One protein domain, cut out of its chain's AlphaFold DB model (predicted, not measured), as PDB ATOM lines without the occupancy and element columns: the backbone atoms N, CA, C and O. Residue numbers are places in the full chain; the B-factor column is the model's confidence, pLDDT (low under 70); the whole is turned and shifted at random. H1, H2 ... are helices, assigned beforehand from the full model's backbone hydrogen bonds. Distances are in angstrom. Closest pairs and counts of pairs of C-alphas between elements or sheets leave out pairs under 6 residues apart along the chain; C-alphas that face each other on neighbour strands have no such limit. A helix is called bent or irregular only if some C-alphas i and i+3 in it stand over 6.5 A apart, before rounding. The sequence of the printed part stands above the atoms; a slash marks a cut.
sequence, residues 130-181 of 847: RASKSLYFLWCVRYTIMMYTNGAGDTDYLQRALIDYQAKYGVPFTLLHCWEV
ATOM      1  N   ARG A 130      85.422 105.283  90.373       47.06
ATOM      2  CA  ARG A 130      86.322 104.289  89.749       47.06
ATOM      3  C   ARG A 130      85.622 103.314  88.806       47.06
ATOM      4  O   ARG A 130      86.139 103.086  87.720       47.06
ATOM      5  N   ALA A 131      84.462 102.769  89.177       47.22
ATOM      6  CA  ALA A 131      83.803 101.702  88.413       47.22
ATOM      7  C   ALA A 131      83.383 102.125  86.988       47.22
ATOM      8  O   ALA A 131      83.451 101.332  86.056       47.22
ATOM      9  N   SER A 132      82.994 103.390  86.796       50.66
ATOM     10  CA  SER A 132      82.651 103.921  85.465       50.66
ATOM     11  C   SER A 132      83.903 104.162  84.604       50.66
ATOM     12  O   SER A 132      83.887 104.002  83.383       50.66
ATOM     13  N   LYS A 133      85.023 104.517  85.248       44.97
ATOM     14  CA  LYS A 133      86.282 104.892  84.588       44.97
ATOM     15  C   LYS A 133      87.205 103.696  84.319       44.97
ATOM     16  O   LYS A 133      87.904 103.716  83.311       44.97
ATOM     17  N   SER A 134      87.148 102.629  85.118       49.66
ATOM     18  CA  SER A 134      87.813 101.353  84.809       49.66
ATOM     19  C   SER A 134      87.202 100.681  83.576       49.66
ATOM     20  O   SER A 134      87.939 100.213  82.711       49.66
ATOM     21  N   LEU A 135      85.871 100.724  83.430       52.09
ATOM     22  CA  LEU A 135      85.180 100.296  82.208       52.09
ATOM     23  C   LEU A 135      85.598 101.139  80.994       52.09
ATOM     24  O   LEU A 135      85.809 100.586  79.918       52.09
ATOM     25  N   TYR A 136      85.793 102.453  81.157       56.59
ATOM     26  CA  TYR A 136      86.320 103.308  80.086       56.59
ATOM     27  C   TYR A 136      87.784 102.985  79.732       56.59
ATOM     28  O   TYR A 136      88.128 102.948  78.555       56.59
ATOM     29  N   PHE A 137      88.638 102.682  80.717       55.31
ATOM     30  CA  PHE A 137      90.015 102.230  80.480       55.31
ATOM     31  C   PHE A 137      90.054 100.894  79.722       55.31
ATOM     32  O   PHE A 137      90.737 100.792  78.703       55.31
ATOM     33  N   LEU A 138      89.268  99.901  80.154       61.34
ATOM     34  CA  LEU A 138      89.117  98.619  79.456       61.34
ATOM     35  C   LEU A 138      88.562  98.808  78.037       61.34
ATOM     36  O   LEU A 138      89.051  98.178  77.103       61.34
ATOM     37  N   TRP A 139      87.597  99.715  77.851       70.50
ATOM     38  CA  TRP A 139      87.069 100.070  76.534       70.50
ATOM     39  C   TRP A 139      88.137 100.709  75.636       70.50
ATOM     40  O   TRP A 139      88.260 100.309  74.483       70.50
ATOM     41  N   CYS A 140      88.959 101.632  76.147       52.19
ATOM     42  CA  CYS A 140      90.077 102.205  75.394       52.19
ATOM     43  C   CYS A 140      91.119 101.147  75.004       52.19
ATOM     44  O   CYS A 140      91.516 101.098  73.843       52.19
ATOM     45  N   VAL A 141      91.522 100.272  75.933       62.31
ATOM     46  CA  VAL A 141      92.469  99.179  75.650       62.31
ATOM     47  C   VAL A 141      91.898  98.225  74.591       62.31
ATOM     48  O   VAL A 141      92.570  97.951  73.598       62.31
ATOM     49  N   ARG A 142      90.637  97.794  74.734       56.88
ATOM     50  CA  ARG A 142      89.942  96.931  73.760       56.88
ATOM     51  C   ARG A 142      89.791  97.608  72.393       56.88
ATOM     52  O   ARG A 142      90.009  96.961  71.378       56.88
ATOM     53  N   TYR A 143      89.495  98.909  72.352       58.53
ATOM     54  CA  TYR A 143      89.360  99.681  71.109       58.53
ATOM     55  C   TYR A 143      90.696  99.846  70.367       58.53
ATOM     56  O   TYR A 143      90.741  99.687  69.148       58.53
ATOM     57  N   THR A 144      91.796 100.112  71.082       54.50
ATOM     58  CA  THR A 144      93.141 100.168  70.483       54.50
ATOM     59  C   THR A 144      93.592  98.793  69.980       54.50
ATOM     60  O   THR A 144      94.182  98.718  68.907       54.50
ATOM     61  N   ILE A 145      93.265  97.707  70.688       56.12
ATOM     62  CA  ILE A 145      93.537  96.329  70.239       56.12
ATOM     63  C   ILE A 145      92.713  95.979  68.984       56.12
ATOM     64  O   ILE A 145      93.282  95.532  67.989       56.12
ATOM     65  N   MET A 146      91.402  96.262  68.981       47.53
ATOM     66  CA  MET A 146      90.484  95.986  67.860       47.53
ATOM     67  C   MET A 146      90.908  96.599  66.517       47.53
ATOM     68  O   MET A 146      90.507  96.101  65.467       47.53
ATOM     69  N   MET A 147      91.679  97.690  66.519       53.19
ATOM     70  CA  MET A 147      92.103  98.365  65.286       53.19
ATOM     71  C   MET A 147      93.173  97.594  64.492       53.19
ATOM     72  O   MET A 147      93.431  97.937  63.336       53.19
ATOM     73  N   TYR A 148      93.779  96.547  65.064       47.12
ATOM     74  CA  TYR A 148      94.896  95.830  64.448       47.12
ATOM     75  C   TYR A 148      94.551  94.379  64.071       47.12
ATOM     76  O   TYR A 148      94.867  93.425  64.771       47.12
ATOM     77  N   THR A 149      94.044  94.249  62.839       44.66
ATOM     78  CA  THR A 149      93.784  93.023  62.049       44.66
ATOM     79  C   THR A 149      92.455  92.292  62.292       44.66
ATOM     80  O   THR A 149      92.041  92.000  63.408       44.66
ATOM     81  N   ASN A 150      91.775  91.968  61.186       49.53
ATOM     82  CA  ASN A 150      90.491  91.268  61.188       49.53
ATOM     83  C   ASN A 150      90.723  89.749  61.168       49.53
ATOM     84  O   ASN A 150      91.283  89.251  60.188       49.53
ATOM     85  N   GLY A 151      90.233  89.014  62.172       73.62
ATOM     86  CA  GLY A 151      90.095  87.550  62.084       73.62
ATOM     87  C   GLY A 151      90.404  86.732  63.342       73.62
ATOM     88  O   GLY A 151      90.111  85.543  63.333       73.62
ATOM     89  N   ALA A 152      90.967  87.333  64.393       77.19
ATOM     90  CA  ALA A 152      91.147  86.700  65.704       77.19
ATOM     91  C   ALA A 152      90.116  87.237  66.715       77.19
ATOM     92  O   ALA A 152      89.604  88.346  66.538       77.19
ATOM     93  N   GLY A 153      89.801  86.456  67.748       91.50
ATOM     94  CA  GLY A 153      88.898  86.856  68.827       91.50
ATOM     95  C   GLY A 153      89.592  87.718  69.886       91.50
ATOM     96  O   GLY A 153      90.811  87.671  70.047       91.50
ATOM     97  N   ASP A 154      88.814  88.475  70.665       85.75
ATOM     98  CA  ASP A 154      89.350  89.319  71.750       85.75
ATOM     99  C   ASP A 154      90.165  88.505  72.780       85.75
ATOM    100  O   ASP A 154      91.169  88.989  73.307       85.75
ATOM    101  N   THR A 155      89.785  87.244  73.010       85.75
ATOM    102  CA  THR A 155      90.516  86.286  73.855       85.75
ATOM    103  C   THR A 155      91.914  85.979  73.315       85.75
ATOM    104  O   THR A 155      92.867  85.957  74.094       85.75
ATOM    105  N   ASP A 156      92.066  85.800  71.998       91.62
ATOM    106  CA  ASP A 156      93.359  85.515  71.359       91.62
ATOM    107  C   ASP A 156      94.316  86.701  71.530       91.62
ATOM    108  O   ASP A 156      95.498  86.529  71.836       91.62
ATOM    109  N   TYR A 157      93.795  87.923  71.370       88.25
ATOM    110  CA  TYR A 157      94.559  89.150  71.583       88.25
ATOM    111  C   TYR A 157      94.977  89.327  73.042       88.25
ATOM    112  O   TYR A 157      96.129  89.682  73.299       88.25
ATOM    113  N   LEU A 158      94.082  89.054  73.997       90.12
ATOM    114  CA  LEU A 158      94.398  89.134  75.422       90.12
ATOM    115  C   LEU A 158      95.459  88.098  75.818       90.12
ATOM    116  O   LEU A 158      96.465  88.463  76.425       90.12
ATOM    117  N   GLN A 159      95.290  86.832  75.424       92.75
ATOM    118  CA  GLN A 159      96.280  85.779  75.681       92.75
ATOM    119  C   GLN A 159      97.635  86.121  75.055       92.75
ATOM    120  O   GLN A 159      98.666  86.013  75.719       92.75
ATOM    121  N   ARG A 160      97.652  86.607  73.808       94.38
ATOM    122  CA  ARG A 160      98.887  87.021  73.138       94.38
ATOM    123  C   ARG A 160      99.569  88.197  73.835       94.38
ATOM    124  O   ARG A 160     100.777  88.148  74.025       94.38
ATOM    125  N   ALA A 161      98.819  89.212  74.264       93.88
ATOM    126  CA  ALA A 161      99.371  90.346  75.004       93.88
ATOM    127  C   ALA A 161      99.958  89.926  76.365       93.88
ATOM    128  O   ALA A 161     101.001  90.444  76.766       93.88
ATOM    129  N   LEU A 162      99.332  88.965  77.053       94.69
ATOM    130  CA  LEU A 162      99.848  88.382  78.298       94.69
ATOM    131  C   LEU A 162     101.137  87.575  78.060       94.69
ATOM    132  O   LEU A 162     102.097  87.734  78.815       94.69
ATOM    133  N   ILE A 163     101.193  86.777  76.989       96.00
ATOM    134  CA  ILE A 163     102.390  86.023  76.578       96.00
ATOM    135  C   ILE A 163     103.530  86.974  76.187       96.00
ATOM    136  O   ILE A 163     104.645  86.813  76.678       96.00
ATOM    137  N   ASP A 164     103.264  87.989  75.360       96.12
ATOM    138  CA  ASP A 164     104.266  88.974  74.930       96.12
ATOM    139  C   ASP A 164     104.780  89.811  76.123       96.12
ATOM    140  O   ASP A 164     105.967  90.143  76.182       96.12
ATOM    141  N   TYR A 165     103.929  90.105  77.115       96.88
ATOM    142  CA  TYR A 165     104.335  90.737  78.377       96.88
ATOM    143  C   TYR A 165     105.244  89.815  79.204       96.88
ATOM    144  O   TYR A 165     106.341  90.222  79.594       96.88
ATOM    145  N   GLN A 166     104.831  88.563  79.431       97.31
ATOM    146  CA  GLN A 166     105.605  87.593  80.210       97.31
ATOM    147  C   GLN A 166     106.950  87.265  79.544       97.31
ATOM    148  O   GLN A 166     107.971  87.183  80.225       97.31
ATOM    149  N   ALA A 167     106.988  87.163  78.214       96.12
ATOM    150  CA  ALA A 167     108.217  86.971  77.448       96.12
ATOM    151  C   ALA A 167     109.154  88.191  77.495       96.12
ATOM    152  O   ALA A 167     110.370  88.030  77.389       96.12
ATOM    153  N   LYS A 168     108.617  89.410  77.656       97.25
ATOM    154  CA  LYS A 168     109.410  90.645  77.731       97.25
ATOM    155  C   LYS A 168     110.004  90.906  79.119       97.25
ATOM    156  O   LYS A 168     111.123  91.409  79.190       97.25
ATOM    157  N   TYR A 169     109.270  90.606  80.192       96.44
ATOM    158  CA  TYR A 169     109.674  90.946  81.568       96.44
ATOM    159  C   TYR A 169     110.022  89.733  82.447       96.44
ATOM    160  O   TYR A 169     110.482  89.907  83.569       96.44
ATOM    161  N   GLY A 170     109.822  88.504  81.960       97.19
ATOM    162  CA  GLY A 170     110.134  87.263  82.683       97.19
ATOM    163  C   GLY A 170     109.125  86.871  83.769       97.19
ATOM    164  O   GLY A 170     109.250  85.796  84.349       97.19
ATOM    165  N   VAL A 171     108.111  87.702  84.030       96.19
ATOM    166  CA  VAL A 171     107.097  87.503  85.077       96.19
ATOM    167  C   VAL A 171     105.678  87.622  84.506       96.19
ATOM    168  O   VAL A 171     105.472  88.365  83.542       96.19
ATOM    169  N   PRO A 172     104.680  86.905  85.057       96.81
ATOM    170  CA  PRO A 172     103.292  87.026  84.616       96.81
ATOM    171  C   PRO A 172     102.752  88.446  84.840       96.81
ATOM    172  O   PRO A 172     103.188  89.170  85.739       96.81
ATOM    173  N   PHE A 173     101.775  88.849  84.024       96.44
ATOM    174  CA  PHE A 173     101.171  90.175  84.124       96.44
ATOM    175  C   PHE A 173     100.487  90.390  85.477       96.44
ATOM    176  O   PHE A 173      99.546  89.685  85.838       96.44
ATOM    177  N   THR A 174     100.912  91.432  86.187       95.62
ATOM    178  CA  THR A 174     100.210  91.967  87.357       95.62
ATOM    179  C   THR A 174     100.101  93.482  87.225       95.62
ATOM    180  O   THR A 174     100.990  94.135  86.672       95.62
ATOM    181  N   LEU A 175      99.024  94.070  87.759       91.25
ATOM    182  CA  LEU A 175      98.858  95.529  87.768       91.25
ATOM    183  C   LEU A 175      99.994  96.232  88.526       91.25
ATOM    184  O   LEU A 175     100.416  97.311  88.117       91.25
ATOM    185  N   LEU A 176     100.519  95.593  89.579       93.25
ATOM    186  CA  LEU A 176     101.661  96.093  90.337       93.25
ATOM    187  C   LEU A 176     102.914  96.157  89.455       93.25
ATOM    188  O   LEU A 176     103.433  97.246  89.244       93.25
ATOM    189  N   HIS A 177     103.348  95.043  88.853       96.94
ATOM    190  CA  HIS A 177     104.548  95.057  88.010       96.94
ATOM    191  C   HIS A 177     104.384  95.948  86.763       96.94
ATOM    192  O   HIS A 177     105.327  96.615  86.345       96.94
ATOM    193  N   CYS A 178     103.173  96.050  86.204       95.56
ATOM    194  CA  CYS A 178     102.875  96.993  85.126       95.56
ATOM    195  C   CYS A 178     103.107  98.453  85.558       95.56
ATOM    196  O   CYS A 178     103.755  99.210  84.836       95.56
ATOM    197  N   TRP A 179     102.660  98.833  86.759       92.94
ATOM    198  CA  TRP A 179     102.958 100.144  87.344       92.94
ATOM    199  C   TRP A 179     104.459 100.350  87.591       92.94
ATOM    200  O   TRP A 179     104.971 101.441  87.349       92.94
ATOM    201  N   GLU A 180     105.190  99.312  88.003       94.19
ATOM    202  CA  GLU A 180     106.637  99.407  88.226       94.19
ATOM    203  C   GLU A 180     107.445  99.591  86.940       94.19
ATOM    204  O   GLU A 180     108.319 100.449  86.882       94.19
ATOM    205  N   VAL A 181     107.091  98.880  85.873       94.50
ATOM    206  CA  VAL A 181     107.681  99.093  84.546       94.50
ATOM    207  C   VAL A 181     107.355 100.491  84.000       94.50
ATOM    208  O   VAL A 181     108.178 101.103  83.319       94.50
TER     209      VAL A 181
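Overview. This is residues 130 to 181 of the 847 residues of the protein "Retrotransposon Orf1" of Tanacetum cinerariifolium (UniProt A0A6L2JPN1). Two long helices, H1 and H2, meet near their ends as an L, about at right angles, and a tight link at the other end of H2 folds back to a short third helix, H3, on the same side of H2 as H1. The shape is open and flat, like a bracket, with a gap between H1 and H3, and residues 130 to 141 of H1 stick out as a free arm. The printed part has 52 residues with three named helices, in the order H1, H2, H3, and no named strand; its class is all helix. The whole is loose, with a radius of gyration of the C-alphas of 12.5 A, and the C-alphas span 31 by 29 by 14 A.

Arrangement. The longest helix is H1, residues 130 to 146, and it only just touches H2, residues 154 to 169, with 3 pairs of C-alphas within 8 A. H1 touches H2 with residues 142 to 146 alone, and H2 touches H1 with residues 154 to 157 alone. Their closest C-alphas are those of Ile 145 and Tyr 157, 7.4 A apart. The lines of H1 and H2 stand about perpendicular, at 88 degrees, and their centres are 17.2 A apart. H3, residues 175 to 181, touches no helix: H1 and H3 are apart, and so are H2 and H3. In H2 and H3 every O i to N i+4 pair is within hydrogen-bond range, and in H1 12 of 13 are.

Along the chain. H1 begins at C-alpha 130, at (86.322, 104.289, 89.749), and measures 23.8 A from first to last C-alpha over its 17 residues. It ends at C-alpha 146, at (90.484, 95.986, 67.860). H2 has 16 residues, from Asp 154 to Tyr 169, and measures 22.6 A. H3 has 7 residues, from Leu 175 to Val 181, and its last C-alpha, 181, is at (107.681, 99.093, 84.546). No helix is bent or irregular.

Size, cuts and confidence. The two C-alphas farthest apart are those of Gly 151 and Glu 180, at 33.1 A, and the C-alphas of Arg 130 and Val 181, the first and last printed residues, are 22.6 A apart. Residues 130 to 141, which belong to H1, stand free; the body without them has 40 residues and spans 32 by 17 by 13 A. The printed part has no cut. The link from H1 to H2, 7 residues, is short, the link from H2 to H3, 5 residues, is tight, and there is no long link. The mean pLDDT of the printed part is 76.8. The model's confidence is under 70 at 20 residues, 130 to 138 and 140 to 150; the mean pLDDT is 54 in H1, 93 in H2 and 94 in H3.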